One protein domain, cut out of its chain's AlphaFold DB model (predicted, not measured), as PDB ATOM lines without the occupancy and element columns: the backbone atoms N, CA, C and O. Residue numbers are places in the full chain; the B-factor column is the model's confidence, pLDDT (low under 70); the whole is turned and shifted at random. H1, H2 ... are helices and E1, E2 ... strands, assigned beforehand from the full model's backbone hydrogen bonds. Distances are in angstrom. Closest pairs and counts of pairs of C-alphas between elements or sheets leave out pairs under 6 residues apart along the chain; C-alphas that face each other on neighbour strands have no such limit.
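What this domain is: This is residues 243 to 369 of the 426 residues of an uncharacterized protein of Pseudokineococcus marinus (UniProt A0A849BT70). A long helix, H3, runs through the middle, with the helical hairpin of H1 and H2 packed on one side of it and the helical hairpin of H4 and H5 on the other. A small two-stranded hairpin, E1 and E2, comes before H1, while a long loop, residues 293 to 313, joins H2 to H3, its residues 307 to 312 sticking out. The 127 printed residues hold, along the chain, E1, E2, H1, H2, H3, H4 and H5; the class is mostly helix, and the sheet, in the order E1 - E2, is antiparallel. The whole is compact, with a radius of gyration of the C-alphas of 15.2 A, and its outline, 45 by 30 by 27 A, is only just elongated.

Where its parts are: E1 is residues 247 to 249, starting with C-alpha 247 at (-16.517, 21.126, 44.457), and E2 is residues 252 to 254. H1 is residues 260 to 269, 14.5 A long. H2, residues 273 to 292, is the longest helix, at 28.8 A, and starts with C-alpha 273 at (-12.256, 26.382, 65.684). H3, residues 314 to 332, is 27.2 A long, and H4, residues 336 to 347, is 16.2 A long. H5 is residues 354 to 361, 10.5 A long, and its last C-alpha is at (4.203, 33.258, 46.884).

How they stand to each other: E1 and E2 form an antiparallel hairpin at 138 degrees, with N 247 and O 254 within hydrogen-bond range at 2.9 A and N 249 and O 252 at 3.0 A. H1, H2 and H3 make an up and down bundle, each running against the one before it. H1 touches H2 at a shallow tilt of 13 degrees, the closest C-alphas being those of Val 264 and Ala 276, 4.8 A apart. H2 touches H3 at 20 degrees, a shallow tilt, opposite ways, closest at the C-alphas of Ala 287 and Val 322, 5.4 A apart. H3 touches H1 with residues 328 to 332 alone; the closest C-alphas are those of Ala 261 and Gln 328, 6.5 A apart. The hub, H3, also touches H4, opposite ways at a shallow tilt of 18 degrees; the C-alphas of Ala 327 and Ala 339 are closest, at 4.4 A. H4 touches H5 at a steep tilt of 39 degrees, with the C-alphas of Leu 343 and Ala 360 closest, at 6.2 A. H3 and H5 are close but not clearly touching. H1 and H4 are apart. In H1, H2, H3, H4 and H5 every O i to N i+4 pair is within hydrogen-bond range.

The domain as a whole: The two C-alphas farthest apart are those of Tyr 299 and Pro 369, 46.8 A. The printed part has no cut. The link H2 to H3 is long, 21 residues. Mean pLDDT of the printed part is 87.2; residues 296 to 308 and 311 to 312 are under 70.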
ATOM      1  N   ALA A 243     -19.945  27.436  54.345       96.88
ATOM      2  CA  ALA A 243     -21.089  26.632  53.918       96.88
ATOM      3  C   ALA A 243     -20.972  26.073  52.487       96.88
ATOM      4  O   ALA A 243     -21.701  25.137  52.163       96.88
ATOM      5  N   ASP A 244     -20.075  26.615  51.660       94.62
ATOM      6  CA  ASP A 244     -19.848  26.198  50.271       94.62
ATOM      7  C   ASP A 244     -19.135  24.837  50.209       94.62
ATOM      8  O   ASP A 244     -17.917  24.747  50.089       94.62
ATOM      9  N   ALA A 245     -19.894  23.766  50.441       89.50
ATOM     10  CA  ALA A 245     -19.378  22.414  50.588       89.50
ATOM     11  C   ALA A 245     -19.327  21.643  49.267       89.50
ATOM     12  O   ALA A 245     -20.302  21.608  48.520       89.50
ATOM     13  N   GLY A 246     -18.221  20.925  49.079       88.50
ATOM     14  CA  GLY A 246     -17.929  20.185  47.860       88.50
ATOM     15  C   GLY A 246     -17.344  21.073  46.768       88.50
ATOM     16  O   GLY A 246     -17.134  22.270  46.959       88.50
ATOM     17  N   ASP A 247     -17.042  20.455  45.639       89.62
ATOM     18  CA  ASP A 247     -16.517  21.126  44.457       89.62
ATOM     19  C   ASP A 247     -16.820  20.297  43.205       89.62
ATOM     20  O   ASP A 247     -17.163  19.116  43.295       89.62
ATOM     21  N   PHE A 248     -16.668  20.901  42.032       84.69
ATOM     22  CA  PHE A 248     -16.790  20.227  40.748       84.69
ATOM     23  C   PHE A 248     -15.478  20.330  39.988       84.69
ATOM     24  O   PHE A 248     -15.195  21.331  39.326       84.69
ATOM     25  N   THR A 249     -14.678  19.272  40.079       76.12
ATOM     26  CA  THR A 249     -13.345  19.200  39.479       76.12
ATOM     27  C   THR A 249     -13.261  17.990  38.559       76.12
ATOM     28  O   THR A 249     -13.885  16.965  38.813       76.12
ATOM     29  N   ALA A 250     -12.557  18.125  37.432       70.88
ATOM     30  CA  ALA A 250     -12.399  17.051  36.443       70.88
ATOM     31  C   ALA A 250     -13.717  16.332  36.056       70.88
ATOM     32  O   ALA A 250     -13.741  15.118  35.880       70.88
ATOM     33  N   MET A 251     -14.812  17.093  35.914       70.81
ATOM     34  CA  MET A 251     -16.166  16.598  35.598       70.81
ATOM     35  C   MET A 251     -16.822  15.709  36.671       70.81
ATOM     36  O   MET A 251     -17.835  15.060  36.400       70.81
ATOM     37  N   ALA A 252     -16.300  15.710  37.896       75.75
ATOM     38  CA  ALA A 252     -16.847  14.973  39.025       75.75
ATOM     39  C   ALA A 252     -17.113  15.897  40.219       75.75
ATOM     40  O   ALA A 252     -16.386  16.857  40.475       75.75
ATOM     41  N   ALA A 253     -18.176  15.590  40.965       82.94
ATOM     42  CA  ALA A 253     -18.399  16.207  42.262       82.94
ATOM     43  C   ALA A 253     -17.462  15.563  43.290       82.94
ATOM     44  O   ALA A 253     -17.464  14.341  43.450       82.94
ATOM     45  N   GLU A 254     -16.700  16.383  44.001       86.31
ATOM     46  CA  GLU A 254     -15.810  15.945  45.069       86.31
ATOM     47  C   GLU A 254     -16.254  16.547  46.402       86.31
ATOM     48  O   GLU A 254     -16.652  17.706  46.478       86.31
ATOM     49  N   GLU A 255     -16.196  15.759  47.477       88.62
ATOM     50  CA  GLU A 255     -16.524  16.240  48.828       88.62
ATOM     51  C   GLU A 255     -15.456  17.206  49.369       88.62
ATOM     52  O   GLU A 255     -15.764  18.176  50.072       88.62
ATOM     53  N   HIS A 256     -14.198  16.943  49.016       92.94
ATOM     54  CA  HIS A 256     -13.038  17.726  49.404       92.94
ATOM     55  C   HIS A 256     -12.175  17.998  48.177       92.94
ATOM     56  O   HIS A 256     -11.782  17.069  47.486       92.94
ATOM     57  N   SER A 257     -11.850  19.266  47.959       93.38
ATOM     58  CA  SER A 257     -10.863  19.726  46.981       93.38
ATOM     59  C   SER A 257      -9.908  20.736  47.624       93.38
ATOM     60  O   SER A 257      -9.994  21.034  48.821       93.38
ATOM     61  N   GLU A 258      -9.033  21.316  46.815       93.06
ATOM     62  CA  GLU A 258      -8.162  22.442  47.137       93.06
ATOM     63  C   GLU A 258      -8.941  23.635  47.726       93.06
ATOM     64  O   GLU A 258      -8.445  24.315  48.630       93.06
ATOM     65  N   ALA A 259     -10.194  23.846  47.300       92.94
ATOM     66  CA  ALA A 259     -11.072  24.901  47.814       92.94
ATOM     67  C   ALA A 259     -11.480  24.682  49.287       92.94
ATOM     68  O   ALA A 259     -11.810  25.633  50.003       92.94
ATOM     69  N   THR A 260     -11.389  23.445  49.795       97.19
ATOM     70  CA  THR A 260     -11.716  23.105  51.195       97.19
ATOM     71  C   THR A 260     -10.880  23.901  52.188       97.19
ATOM     72  O   THR A 260     -11.369  24.266  53.259       97.19
ATOM     73  N   ALA A 261      -9.631  24.217  51.836       97.62
ATOM     74  CA  ALA A 261      -8.751  24.995  52.694       97.62
ATOM     75  C   ALA A 261      -9.333  26.383  53.012       97.62
ATOM     76  O   ALA A 261      -9.236  26.842  54.152       97.62
ATOM     77  N   ALA A 262     -10.016  27.016  52.053       97.62
ATOM     78  CA  ALA A 262     -10.669  28.300  52.274       97.62
ATOM     79  C   ALA A 262     -11.837  28.196  53.267       97.62
ATOM     80  O   ALA A 262     -11.992  29.047  54.143       97.62
ATOM     81  N   ARG A 263     -12.613  27.109  53.202       98.12
ATOM     82  CA  ARG A 263     -13.709  26.840  54.148       98.12
ATOM     83  C   ARG A 263     -13.198  26.725  55.582       98.12
ATOM     84  O   ARG A 263     -13.793  27.287  56.497       98.12
ATOM     85  N   VAL A 264     -12.067  26.040  55.777       98.50
ATOM     86  CA  VAL A 264     -11.415  25.923  57.090       98.50
ATOM     87  C   VAL A 264     -11.030  27.299  57.627       98.50
ATOM     88  O   VAL A 264     -11.315  27.616  58.781       98.50
ATOM     89  N   VAL A 265     -10.393  28.138  56.807       98.25
ATOM     90  CA  VAL A 265     -10.010  29.486  57.247       98.25
ATOM     91  C   VAL A 265     -11.239  30.343  57.536       98.25
ATOM     92  O   VAL A 265     -11.246  31.048  58.540       98.25
ATOM     93  N   ALA A 266     -12.299  30.237  56.734       98.44
ATOM     94  CA  ALA A 266     -13.550  30.945  56.977       98.44
ATOM     95  C   ALA A 266     -14.201  30.537  58.313       98.44
ATOM     96  O   ALA A 266     -14.640  31.402  59.065       98.44
ATOM     97  N   LEU A 267     -14.189  29.246  58.667       98.69
ATOM     98  CA  LEU A 267     -14.637  28.776  59.985       98.69
ATOM     99  C   LEU A 267     -13.822  29.406  61.122       98.69
ATOM    100  O   LEU A 267     -14.401  29.851  62.111       98.69
ATOM    101  N   ARG A 268     -12.501  29.519  60.961       98.25
ATOM    102  CA  ARG A 268     -11.632  30.190  61.947       98.25
ATOM    103  C   ARG A 268     -11.903  31.686  62.053       98.25
ATOM    104  O   ARG A 268     -11.834  32.234  63.142       98.25
ATOM    105  N   ARG A 269     -12.236  32.362  60.947       97.69
ATOM    106  CA  ARG A 269     -12.654  33.780  60.965       97.69
ATOM    107  C   ARG A 269     -13.962  34.007  61.729       97.69
ATOM    108  O   ARG A 269     -14.214  35.121  62.168       97.69
ATOM    109  N   LEU A 270     -14.774  32.961  61.868       98.19
ATOM    110  CA  LEU A 270     -16.040  32.952  62.600       98.19
ATOM    111  C   LEU A 270     -15.906  32.380  64.022       98.19
ATOM    112  O   LEU A 270     -16.925  32.059  64.629       98.19
ATOM    113  N   ASP A 271     -14.680  32.185  64.523       98.25
ATOM    114  CA  ASP A 271     -14.386  31.584  65.833       98.25
ATOM    115  C   ASP A 271     -14.966  30.161  66.017       98.25
ATOM    116  O   ASP A 271     -15.268  29.715  67.127       98.25
ATOM    117  N   ARG A 272     -15.126  29.406  64.919       98.44
ATOM    118  CA  ARG A 272     -15.634  28.019  64.900       98.44
ATOM    119  C   ARG A 272     -14.491  27.004  64.824       98.44
ATOM    120  O   ARG A 272     -14.475  26.122  63.965       98.44
ATOM    121  N   ASP A 273     -13.526  27.125  65.734       98.12
ATOM    122  CA  ASP A 273     -12.256  26.382  65.684       98.12
ATOM    123  C   ASP A 273     -12.424  24.857  65.700       98.12
ATOM    124  O   ASP A 273     -11.768  24.160  64.932       98.12
ATOM    125  N   ALA A 274     -13.349  24.325  66.503       98.31
ATOM    126  CA  ALA A 274     -13.579  22.879  66.573       98.31
ATOM    127  C   ALA A 274     -14.036  22.288  65.226       98.31
ATOM    128  O   ALA A 274     -13.637  21.184  64.855       98.31
ATOM    129  N   GLU A 275     -14.857  23.027  64.477       98.44
ATOM    130  CA  GLU A 275     -15.297  22.622  63.140       98.44
ATOM    131  C   GLU A 275     -14.176  22.790  62.112       98.44
ATOM    132  O   GLU A 275     -14.010  21.943  61.233       98.44
ATOM    133  N   ALA A 276     -13.375  23.852  62.240       98.50
ATOM    134  CA  ALA A 276     -12.208  24.072  61.394       98.50
ATOM    135  C   ALA A 276     -11.163  22.955  61.551       98.50
ATOM    136  O   ALA A 276     -10.609  22.481  60.556       98.50
ATOM    137  N   ASP A 277     -10.908  22.506  62.779       98.56
ATOM    138  CA  ASP A 277      -9.965  21.425  63.065       98.56
ATOM    139  C   ASP A 277     -10.474  20.086  62.524       98.56
ATOM    140  O   ASP A 277      -9.735  19.385  61.831       98.56
ATOM    141  N   ALA A 278     -11.761  19.777  62.722       98.44
ATOM    142  CA  ALA A 278     -12.378  18.582  62.148       98.44
ATOM    143  C   ALA A 278     -12.295  18.566  60.610       98.44
ATOM    144  O   ALA A 278     -11.947  17.543  60.017       98.44
ATOM    145  N   LEU A 279     -12.559  19.701  59.952       98.44
ATOM    146  CA  LEU A 279     -12.463  19.813  58.495       98.44
ATOM    147  C   LEU A 279     -11.006  19.763  57.997       98.44
ATOM    148  O   LEU A 279     -10.741  19.209  56.931       98.44
ATOM    149  N   THR A 280     -10.050  20.277  58.776       98.69
ATOM    150  CA  THR A 280      -8.611  20.134  58.486       98.69
ATOM    151  C   THR A 280      -8.189  18.667  58.505       98.69
ATOM    152  O   THR A 280      -7.451  18.219  57.625       98.69
ATOM    153  N   ASP A 281      -8.658  17.904  59.494       98.44
ATOM    154  CA  ASP A 281      -8.370  16.476  59.596       98.44
ATOM    155  C   ASP A 281      -9.041  15.675  58.475       98.44
ATOM    156  O   ASP A 281      -8.398  14.791  57.904       98.44
ATOM    157  N   ALA A 282     -10.273  16.028  58.091       98.12
ATOM    158  CA  ALA A 282     -10.960  15.433  56.945       98.12
ATOM    159  C   ALA A 282     -10.208  15.681  55.623       98.12
ATOM    160  O   ALA A 282      -9.971  14.740  54.868       98.12
ATOM    161  N   LEU A 283      -9.736  16.913  55.384       98.00
ATOM    162  CA  LEU A 283      -8.916  17.245  54.212       98.00
ATOM    163  C   LEU A 283      -7.595  16.456  54.196       98.00
ATOM    164  O   LEU A 283      -7.180  15.945  53.156       98.00
ATOM    165  N   GLY A 284      -6.951  16.308  55.358       98.19
ATOM    166  CA  GLY A 284      -5.760  15.473  55.504       98.19
ATOM    167  C   GLY A 284      -6.033  14.001  55.191       98.19
ATOM    168  O   GLY A 284      -5.281  13.388  54.435       98.19
ATOM    169  N   ALA A 285      -7.120  13.439  55.720       97.75
ATOM    170  CA  ALA A 285      -7.526  12.065  55.434       97.75
ATOM    171  C   ALA A 285      -7.856  11.859  53.948       97.75
ATOM    172  O   ALA A 285      -7.478  10.837  53.377       97.75
ATOM    173  N   HIS A 286      -8.496  12.839  53.309       95.88
ATOM    174  CA  HIS A 286      -8.772  12.822  51.877       95.88
ATOM    175  C   HIS A 286      -7.485  12.804  51.039       95.88
ATOM    176  O   HIS A 286      -7.357  11.974  50.141       95.88
ATOM    177  N   ALA A 287      -6.494  13.640  51.370       96.25
ATOM    178  CA  ALA A 287      -5.205  13.641  50.674       96.25
ATOM    179  C   ALA A 287      -4.486  12.281  50.773       96.25
ATOM    180  O   ALA A 287      -3.938  11.794  49.786       96.25
ATOM    181  N   GLU A 288      -4.516  11.636  51.945       97.06
ATOM    182  CA  GLU A 288      -3.946  10.292  52.122       97.06
ATOM    183  C   GLU A 288      -4.757   9.207  51.403       97.06
ATOM    184  O   GLU A 288      -4.185   8.256  50.871       97.06
ATOM    185  N   HIS A 289      -6.081   9.357  51.342       94.38
ATOM    186  CA  HIS A 289      -6.938   8.469  50.568       94.38
ATOM    187  C   HIS A 289      -6.603   8.542  49.074       94.38
ATOM    188  O   HIS A 289      -6.356   7.501  48.470       94.38
ATOM    189  N   LEU A 290      -6.509   9.750  48.504       91.81
ATOM    190  CA  LEU A 290      -6.074   9.968  47.121       91.81
ATOM    191  C   LEU A 290      -4.686   9.376  46.859       91.81
ATOM    192  O   LEU A 290      -4.487   8.704  45.853       91.81
ATOM    193  N   ALA A 291      -3.738   9.559  47.783       92.81
ATOM    194  CA  ALA A 291      -2.385   9.014  47.658       92.81
ATOM    195  C   ALA A 291      -2.342   7.477  47.582       92.81
ATOM    196  O   ALA A 291      -1.388   6.916  47.044       92.81
ATOM    197  N   ALA A 292      -3.348   6.800  48.142       91.94
ATOM    198  CA  ALA A 292      -3.474   5.346  48.123       91.94
ATOM    199  C   ALA A 292      -4.242   4.814  46.899       91.94
ATOM    200  O   ALA A 292      -4.267   3.598  46.686       91.94
ATOM    201  N   GLN A 293      -4.882   5.683  46.110       86.00
ATOM    202  CA  GLN A 293      -5.608   5.271  44.914       86.00
ATOM    203  C   GLN A 293      -4.652   5.002  43.741       86.00
ATOM    204  O   GLN A 293      -3.631   5.680  43.592       86.00
ATOM    205  N   PRO A 294      -4.968   4.027  42.871       78.75
ATOM    206  CA  PRO A 294      -4.249   3.872  41.618       78.75
ATOM    207  C   PRO A 294      -4.532   5.075  40.714       78.75
ATOM    208  O   PRO A 294      -5.676   5.502  40.573       78.75
ATOM    209  N   ALA A 295      -3.499   5.592  40.057       75.19
ATOM    210  CA  ALA A 295      -3.672   6.629  39.053       75.19
ATOM    211  C   ALA A 295      -4.281   6.019  37.784       75.19
ATOM    212  O   ALA A 295      -3.588   5.390  36.985       75.19
ATOM    213  N   VAL A 296      -5.595   6.163  37.628       66.44
ATOM    214  CA  VAL A 296      -6.347   5.657  36.478       66.44
ATOM    215  C   VAL A 296      -6.961   6.843  35.748       66.44
ATOM    216  O   VAL A 296      -7.612   7.682  36.360       66.44
ATOM    217  N   VAL A 297      -6.757   6.908  34.434       60.47
ATOM    218  CA  VAL A 297      -7.509   7.820  33.565       60.47
ATOM    219  C   VAL A 297      -8.873   7.186  33.332       60.47
ATOM    220  O   VAL A 297      -8.937   6.064  32.825       60.47
ATOM    221  N   ASP A 298      -9.949   7.867  33.725       52.09
ATOM    222  CA  ASP A 298     -11.301   7.357  33.509       52.09
ATOM    223  C   ASP A 298     -11.559   7.165  32.004       52.09
ATOM    224  O   ASP A 298     -11.384   8.075  31.192       52.09
ATOM    225  N   TYR A 299     -11.981   5.955  31.643       43.00
ATOM    226  CA  TYR A 299     -12.320   5.540  30.285       43.00
ATOM    227  C   TYR A 299     -13.461   6.379  29.676       43.00
ATOM    228  O   TYR A 299     -13.549   6.488  28.454       43.00
ATOM    229  N   PHE A 300     -14.311   6.995  30.509       42.31
ATOM    230  CA  PHE A 300     -15.408   7.877  30.086       42.31
ATOM    231  C   PHE A 300     -15.091   9.371  30.163       42.31
ATOM    232  O   PHE A 300     -15.995  10.185  29.947       42.31
ATOM    233  N   ALA A 301     -13.833   9.755  30.403       49.84
ATOM    234  CA  ALA A 301     -13.398  11.144  30.318       49.84
ATOM    235  C   ALA A 301     -13.375  11.612  28.848       49.84
ATOM    236  O   ALA A 301     -12.333  11.829  28.235       49.84
ATOM    237  N   THR A 302     -14.570  11.746  28.273       42.50
ATOM    238  CA  THR A 302     -14.845  12.329  26.952       42.50
ATOM    239  C   THR A 302     -14.409  13.794  26.883       42.50
ATOM    240  O   THR A 302     -14.151  14.302  25.801       42.50
ATOM    241  N   SER A 303     -14.216  14.416  28.048       41.16
ATOM    242  CA  SER A 303     -13.652  15.742  28.259       41.16
ATOM    243  C   SER A 303     -12.631  15.699  29.406       41.16
ATOM    244  O   SER A 303     -12.854  16.272  30.477       41.16
ATOM    245  N   LEU A 304     -11.510  14.981  29.233       42.94
ATOM    246  CA  LEU A 304     -10.337  15.284  30.062       42.94
ATOM    247  C   LEU A 304     -10.086  16.800  29.937       42.94
ATOM    248  O   LEU A 304      -9.993  17.266  28.800       42.94
ATOM    249  N   PRO A 305      -9.975  17.565  31.046       41.66
ATOM    250  CA  PRO A 305      -9.840  19.031  31.018       41.66
ATOM    251  C   PRO A 305      -8.623  19.564  30.249       41.66
ATOM    252  O   PRO A 305      -8.450  20.763  30.097       41.66
ATOM    253  N   ALA A 306      -7.791  18.673  29.727       44.84
ATOM    254  CA  ALA A 306      -7.097  18.912  28.486       44.84
ATOM    255  C   ALA A 306      -7.112  17.599  27.697       44.84
ATOM    256  O   ALA A 306      -6.746  16.543  28.226       44.84
ATOM    257  N   LEU A 307      -7.462  17.653  26.412       50.47
ATOM    258  CA  LEU A 307      -6.923  16.718  25.422       50.47
ATOM    259  C   LEU A 307      -5.405  16.942  25.409       50.47
ATOM    260  O   LEU A 307      -4.879  17.663  24.564       50.47
ATOM    261  N   LEU A 308      -4.724  16.431  26.441       59.56
ATOM    262  CA  LEU A 308      -3.319  16.681  26.704       59.56
ATOM    263  C   LEU A 308      -2.542  16.172  25.511       59.56
ATOM    264  O   LEU A 308      -2.415  14.969  25.294       59.56
ATOM    265  N   LEU A 309      -2.058  17.124  24.724       76.06
ATOM    266  CA  LEU A 309      -1.342  16.825  23.506       76.06
ATOM    267  C   LEU A 309      -0.048  16.062  23.798       76.06
ATOM    268  O   LEU A 309       0.317  15.172  23.044       76.06
ATOM    269  N   PHE A 310       0.610  16.436  24.892       82.44
ATOM    270  CA  PHE A 310       1.723  15.712  25.484       82.44
ATOM    271  C   PHE A 310       1.193  15.022  26.727       82.44
ATOM    272  O   PHE A 310       0.789  15.702  27.684       82.44
ATOM    273  N   ALA A 311       1.156  13.693  26.697       67.94
ATOM    274  CA  ALA A 311       0.566  12.908  27.767       67.94
ATOM    275  C   ALA A 311       1.266  13.235  29.096       67.94
ATOM    276  O   ALA A 311       2.474  13.045  29.243       67.94
ATOM    277  N   ALA A 312       0.508  13.744  30.072       68.12
ATOM    278  CA  ALA A 312       0.978  13.760  31.450       68.12
ATOM    279  C   ALA A 312       0.822  12.355  32.019       68.12
ATOM    280  O   ALA A 312      -0.227  11.734  31.843       68.12
ATOM    281  N   ASP A 313       1.838  11.875  32.732       75.19
ATOM    282  CA  ASP A 313       1.697  10.663  33.525       75.19
ATOM    283  C   ASP A 313       0.594  10.879  34.589       75.19
ATOM    284  O   ASP A 313       0.731  11.770  35.437       75.19
ATOM    285  N   PRO A 314      -0.502  10.096  34.577       75.81
ATOM    286  CA  PRO A 314      -1.588  10.237  35.545       75.81
ATOM    287  C   PRO A 314      -1.102  10.101  36.993       75.81
ATOM    288  O   PRO A 314      -1.622  10.772  37.886       75.81
ATOM    289  N   GLY A 315      -0.077   9.269  37.229       82.81
ATOM    290  CA  GLY A 315       0.557   9.117  38.541       82.81
ATOM    291  C   GLY A 315       1.198  10.411  39.026       82.81
ATOM    292  O   GLY A 315       1.018  10.816  40.175       82.81
ATOM    293  N   THR A 316       1.886  11.101  38.126       83.88
ATOM    294  CA  THR A 316       2.498  12.407  38.367       83.88
ATOM    295  C   THR A 316       1.456  13.484  38.680       83.88
ATOM    296  O   THR A 316       1.648  14.255  39.625       83.88
ATOM    297  N   ALA A 317       0.334  13.520  37.954       84.31
ATOM    298  CA  ALA A 317      -0.753  14.469  38.216       84.31
ATOM    299  C   ALA A 317      -1.392  14.240  39.599       84.31
ATOM    300  O   ALA A 317      -1.472  15.170  40.405       84.31
ATOM    301  N   LEU A 318      -1.758  12.991  39.916       88.94
ATOM    302  CA  LEU A 318      -2.307  12.618  41.223       88.94
ATOM    303  C   LEU A 318      -1.320  12.930  42.356       88.94
ATOM    304  O   LEU A 318      -1.694  13.533  43.362       88.94
ATOM    305  N   SER A 319      -0.045  12.573  42.184       91.00
ATOM    306  CA  SER A 319       0.990  12.851  43.182       91.00
ATOM    307  C   SER A 319       1.172  14.351  43.413       91.00
ATOM    308  O   SER A 319       1.297  14.768  44.563       91.00
ATOM    309  N   SER A 320       1.155  15.163  42.355       92.12
ATOM    310  CA  SER A 320       1.262  16.622  42.459       92.12
ATOM    311  C   SER A 320       0.090  17.221  43.233       92.12
ATOM    312  O   SER A 320       0.300  18.040  44.129       92.12
ATOM    313  N   ARG A 321      -1.129  16.747  42.946       93.00
ATOM    314  CA  ARG A 321      -2.353  17.147  43.646       93.00
ATOM    315  C   ARG A 321      -2.290  16.823  45.140       93.00
ATOM    316  O   ARG A 321      -2.488  17.695  45.983       93.00
ATOM    317  N   VAL A 322      -1.918  15.589  45.480       95.12
ATOM    318  CA  VAL A 322      -1.734  15.146  46.872       95.12
ATOM    319  C   VAL A 322      -0.719  16.025  47.605       95.12
ATOM    320  O   VAL A 322      -0.948  16.422  48.749       95.12
ATOM    321  N   GLU A 323       0.406  16.353  46.968       96.75
ATOM    322  CA  GLU A 323       1.427  17.205  47.580       96.75
ATOM    323  C   GLU A 323       0.947  18.649  47.784       96.75
ATOM    324  O   GLU A 323       1.280  19.251  48.809       96.75
ATOM    325  N   HIS A 324       0.122  19.182  46.878       96.44
ATOM    326  CA  HIS A 324      -0.534  20.478  47.060       96.44
ATOM    327  C   HIS A 324      -1.495  20.458  48.262       96.44
ATOM    328  O   HIS A 324      -1.360  21.282  49.170       96.44
ATOM    329  N   LEU A 325      -2.397  19.472  48.340       97.12
ATOM    330  CA  LEU A 325      -3.340  19.323  49.457       97.12
ATOM    331  C   LEU A 325      -2.611  19.166  50.800       97.12
ATOM    332  O   LEU A 325      -2.950  19.817  51.790       97.12
ATOM    333  N   ARG A 326      -1.544  18.360  50.840       98.00
ATOM    334  CA  ARG A 326      -0.692  18.233  52.032       98.00
ATOM    335  C   ARG A 326      -0.063  19.569  52.423       98.00
ATOM    336  O   ARG A 326       0.024  19.857  53.614       98.00
ATOM    337  N   ALA A 327       0.371  20.394  51.468       98.06
ATOM    338  CA  ALA A 327       0.904  21.722  51.774       98.06
ATOM    339  C   ALA A 327      -0.166  22.634  52.395       98.06
ATOM    340  O   ALA A 327       0.115  23.290  53.401       98.06
ATOM    341  N   GLN A 328      -1.395  22.622  51.870       98.00
ATOM    342  CA  GLN A 328      -2.516  23.354  52.464       98.00
ATOM    343  C   GLN A 328      -2.809  22.875  53.894       98.00
ATOM    344  O   GLN A 328      -2.920  23.695  54.802       98.00
ATOM    345  N   VAL A 329      -2.842  21.561  54.140       98.44
ATOM    346  CA  VAL A 329      -3.034  20.994  55.489       98.44
ATOM    347  C   VAL A 329      -1.923  21.427  56.452       98.44
ATOM    348  O   VAL A 329      -2.205  21.763  57.603       98.44
ATOM    349  N   GLU A 330      -0.664  21.474  56.011       98.06
ATOM    350  CA  GLU A 330       0.437  21.992  56.837       98.06
ATOM    351  C   GLU A 330       0.254  23.482  57.176       98.06
ATOM    352  O   GLU A 330       0.477  23.875  58.324       98.06
ATOM    353  N   LEU A 331      -0.216  24.310  56.234       97.25
ATOM    354  CA  LEU A 331      -0.567  25.711  56.513       97.25
ATOM    355  C   LEU A 331      -1.702  25.812  57.539       97.25
ATOM    356  O   LEU A 331      -1.589  26.563  58.509       97.25
ATOM    357  N   LEU A 332      -2.758  25.015  57.371       97.62
ATOM    358  CA  LEU A 332      -3.889  24.965  58.297       97.62
ATOM    359  C   LEU A 332      -3.467  24.496  59.695       97.62
ATOM    360  O   LEU A 332      -3.987  24.993  60.689       97.62
ATOM    361  N   ARG A 333      -2.471  23.615  59.811       97.25
ATOM    362  CA  ARG A 333      -1.909  23.171  61.099       97.25
ATOM    363  C   ARG A 333      -0.850  24.113  61.677       97.25
ATOM    364  O   ARG A 333      -0.185  23.758  62.650       97.25
ATOM    365  N   GLY A 334      -0.661  25.297  61.091       95.75
ATOM    366  CA  GLY A 334       0.302  26.284  61.576       95.75
ATOM    367  C   GLY A 334       1.762  25.881  61.350       95.75
ATOM    368  O   GLY A 334       2.634  26.284  62.116       95.75
ATOM    369  N   ARG A 335       2.051  25.093  60.304       96.81
ATOM    370  CA  ARG A 335       3.402  24.617  59.946       96.81
ATOM    371  C   ARG A 335       3.885  25.199  58.602       96.81
ATOM    372  O   ARG A 335       4.210  24.450  57.679       96.81
ATOM    373  N   PRO A 336       4.005  26.536  58.469       95.12
ATOM    374  CA  PRO A 336       4.311  27.182  57.189       95.12
ATOM    375  C   PRO A 336       5.682  26.809  56.613       95.12
ATOM    376  O   PRO A 336       5.830  26.742  55.398       95.12
ATOM    377  N   ALA A 337       6.676  26.501  57.453       95.94
ATOM    378  CA  ALA A 337       7.986  26.052  56.976       95.94
ATOM    379  C   ALA A 337       7.917  24.678  56.280       95.94
ATOM    380  O   ALA A 337       8.583  24.466  55.267       95.94
ATOM    381  N   ALA A 338       7.089  23.759  56.791       96.81
ATOM    382  CA  ALA A 338       6.877  22.452  56.172       96.81
ATOM    383  C   ALA A 338       6.112  22.584  54.847       96.81
ATOM    384  O   ALA A 338       6.497  21.961  53.856       96.81
ATOM    385  N   ALA A 339       5.085  23.442  54.812       97.25
ATOM    386  CA  ALA A 339       4.358  23.765  53.587       97.25
ATOM    387  C   ALA A 339       5.286  24.363  52.516       97.25
ATOM    388  O   ALA A 339       5.315  23.872  51.391       97.25
ATOM    389  N   ALA A 340       6.107  25.354  52.879       96.25
ATOM    390  CA  ALA A 340       7.051  25.992  51.963       96.25
ATOM    391  C   ALA A 340       8.074  24.998  51.392       96.25
ATOM    392  O   ALA A 340       8.313  24.982  50.187       96.25
ATOM    393  N   HIS A 341       8.638  24.124  52.233       96.62
ATOM    394  CA  HIS A 341       9.552  23.080  51.766       96.62
ATOM    395  C   HIS A 341       8.869  22.112  50.786       96.62
ATOM    396  O   HIS A 341       9.461  21.736  49.774       96.62
ATOM    397  N   ARG A 342       7.619  21.723  51.063       96.62
ATOM    398  CA  ARG A 342       6.844  20.836  50.188       96.62
ATOM    399  C   ARG A 342       6.552  21.486  48.835       96.62
ATOM    400  O   ARG A 342       6.803  20.861  47.808       96.62
ATOM    401  N   LEU A 343       6.093  22.737  48.839       96.75
ATOM    402  CA  LEU A 343       5.795  23.495  47.621       96.75
ATOM    403  C   LEU A 343       7.049  23.736  46.777       96.75
ATOM    404  O   LEU A 343       6.999  23.543  45.568       96.75
ATOM    405  N   ALA A 344       8.191  24.055  47.394       96.12
ATOM    406  CA  ALA A 344       9.455  24.203  46.672       96.12
ATOM    407  C   ALA A 344       9.829  22.916  45.913       96.12
ATOM    408  O   ALA A 344      10.086  22.955  44.715       96.12
ATOM    409  N   ARG A 345       9.755  21.753  46.575       95.81
ATOM    410  CA  ARG A 345      10.024  20.450  45.939       95.81
ATOM    411  C   ARG A 345       8.995  20.046  44.885       95.81
ATOM    412  O   ARG A 345       9.287  19.188  44.048       95.81
ATOM    413  N   LEU A 346       7.767  20.544  44.993       94.88
ATOM    414  CA  LEU A 346       6.725  20.335  43.993       94.88
ATOM    415  C   LEU A 346       7.040  21.160  42.736       94.88
ATOM    416  O   LEU A 346       7.120  20.600  41.648       94.88
ATOM    417  N   LEU A 347       7.327  22.450  42.908       93.19
ATOM    418  CA  LEU A 347       7.619  23.388  41.821       93.19
ATOM    419  C   LEU A 347       8.973  23.139  41.141       93.19
ATOM    420  O   LEU A 347       9.120  23.431  39.960       93.19
ATOM    421  N   GLU A 348       9.948  22.544  41.837       91.38
ATOM    422  CA  GLU A 348      11.193  22.054  41.221       91.38
ATOM    423  C   GLU A 348      10.937  20.984  40.148       91.38
ATOM    424  O   GLU A 348      11.693  20.884  39.184       91.38
ATOM    425  N   ARG A 349       9.888  20.170  40.322       87.75
ATOM    426  CA  ARG A 349       9.524  19.085  39.397       87.75
ATOM    427  C   ARG A 349       8.475  19.515  38.378       87.75
ATOM    428  O   ARG A 349       8.520  19.064  37.239       87.75
ATOM    429  N   HIS A 350       7.552  20.373  38.797       88.00
ATOM    430  CA  HIS A 350       6.400  20.814  38.015       88.00
ATOM    431  C   HIS A 350       6.253  22.338  38.132       88.00
ATOM    432  O   HIS A 350       5.417  22.831  38.896       88.00
ATOM    433  N   PRO A 351       7.108  23.107  37.430       86.12
ATOM    434  CA  PRO A 351       7.117  24.568  37.516       86.12
ATOM    435  C   PRO A 351       5.883  25.227  36.877       86.12
ATOM    436  O   PRO A 351       5.693  26.429  37.025       86.12
ATOM    437  N   ASP A 352       5.059  24.461  36.162       84.38
ATOM    438  CA  ASP A 352       3.815  24.870  35.507       84.38
ATOM    439  C   ASP A 352       2.575  24.812  36.424       84.38
ATOM    440  O   ASP A 352       1.487  25.205  36.010       84.38
ATOM    441  N   LEU A 353       2.713  24.370  37.681       90.12
ATOM    442  CA  LEU A 353       1.605  24.313  38.642       90.12
ATOM    443  C   LEU A 353       1.289  25.695  39.236       90.12
ATOM    444  O   LEU A 353       1.726  26.029  40.342       90.12
ATOM    445  N   HIS A 354       0.495  26.479  38.506       91.31
ATOM    446  CA  HIS A 354       0.114  27.854  38.849       91.31
ATOM    447  C   HIS A 354      -0.418  28.019  40.285       91.31
ATOM    448  O   HIS A 354       0.075  28.876  41.012       91.31
ATOM    449  N   ASP A 355      -1.348  27.172  40.741       91.50
ATOM    450  CA  ASP A 355      -1.912  27.287  42.097       91.50
ATOM    451  C   ASP A 355      -0.884  26.970  43.195       91.50
ATOM    452  O   ASP A 355      -0.890  27.577  44.267       91.50
ATOM    453  N   ALA A 356       0.043  26.041  42.937       94.06
ATOM    454  CA  ALA A 356       1.141  25.765  43.861       94.06
ATOM    455  C   ALA A 356       2.137  26.935  43.917       94.06
ATOM    456  O   ALA A 356       2.645  27.250  44.995       94.06
ATOM    457  N   ALA A 357       2.397  27.587  42.779       93.25
ATOM    458  CA  ALA A 357       3.239  28.777  42.703       93.25
ATOM    459  C   ALA A 357       2.607  29.959  43.453       93.25
ATOM    460  O   ALA A 357       3.282  30.603  44.259       93.25
ATOM    461  N   ASP A 358       1.306  30.184  43.267       93.19
ATOM    462  CA  ASP A 358       0.552  31.233  43.958       93.19
ATOM    463  C   ASP A 358       0.534  30.993  45.478       93.19
ATOM    464  O   ASP A 358       0.831  31.907  46.252       93.19
ATOM    465  N   LEU A 359       0.286  29.753  45.922       93.69
ATOM    466  CA  LEU A 359       0.322  29.387  47.343       93.69
ATOM    467  C   LEU A 359       1.728  29.527  47.951       93.69
ATOM    468  O   LEU A 359       1.872  29.876  49.124       93.69
ATOM    469  N   ALA A 360       2.783  29.269  47.172       93.25
ATOM    470  CA  ALA A 360       4.161  29.468  47.614       93.25
ATOM    471  C   ALA A 360       4.514  30.959  47.751       93.25
ATOM    472  O   ALA A 360       5.205  31.337  48.700       93.25
ATOM    473  N   ALA A 361       4.025  31.806  46.838       88.69
ATOM    474  CA  ALA A 361       4.203  33.258  46.884       88.69
ATOM    475  C   ALA A 361       3.400  33.907  48.024       88.69
ATOM    476  O   ALA A 361       3.873  34.842  48.677       88.69
ATOM    477  N   HIS A 362       2.215  33.370  48.311       85.94
ATOM    478  CA  HIS A 362       1.328  33.813  49.379       85.94
ATOM    479  C   HIS A 362       1.060  32.654  50.355       85.94
ATOM    480  O   HIS A 362      -0.015  32.060  50.320       85.94
ATOM    481  N   PRO A 363       1.991  32.338  51.287       82.88
ATOM    482  CA  PRO A 363       1.883  31.191  52.205       82.88
ATOM    483  C   PRO A 363       0.906  31.461  53.366       82.88
ATOM    484  O   PRO A 363       1.175  31.187  54.538       82.88
ATOM    485  N   HIS A 364      -0.214  32.093  53.044       82.62
ATOM    486  CA  HIS A 364      -1.330  32.426  53.902       82.62
ATOM    487  C   HIS A 364      -2.590  32.319  53.043       82.62
ATOM    488  O   HIS A 364      -2.710  32.978  52.022       82.62
ATOM    489  N   LEU A 365      -3.535  31.490  53.475       88.25
ATOM    490  CA  LEU A 365      -4.749  31.146  52.725       88.25
ATOM    491  C   LEU A 365      -5.820  32.265  52.720       88.25
ATOM    492  O   LEU A 365      -6.983  31.986  52.480       88.25
ATOM    493  N   GLY A 366      -5.465  33.510  53.052       90.81
ATOM    494  CA  GLY A 366      -6.392  34.647  53.160       90.81
ATOM    495  C   GLY A 366      -5.724  35.956  52.740       90.81
ATOM    496  O   GLY A 366      -4.551  35.948  52.372       90.81
ATOM    497  N   LEU A 367      -6.412  37.098  52.831       89.75
ATOM    498  CA  LEU A 367      -5.768  38.397  52.598       89.75
ATOM    499  C   LEU A 367      -5.001  38.855  53.843       89.75
ATOM    500  O   LEU A 367      -5.386  38.588  54.983       89.75
ATOM    501  N   ARG A 368      -3.905  39.588  53.629       79.25
ATOM    502  CA  ARG A 368      -3.176  40.281  54.694       79.25
ATOM    503  C   ARG A 368      -3.164  41.780  54.422       79.25
ATOM    504  O   ARG A 368      -2.899  42.160  53.284       79.25
ATOM    505  N   PRO A 369      -3.396  42.620  55.446       73.00
ATOM    506  CA  PRO A 369      -3.144  44.044  55.311       73.00
ATOM    507  C   PRO A 369      -1.656  44.296  55.073       73.00
ATOM    508  O   PRO A 369      -0.804  43.499  55.487       73.00
TER     509      PRO A 369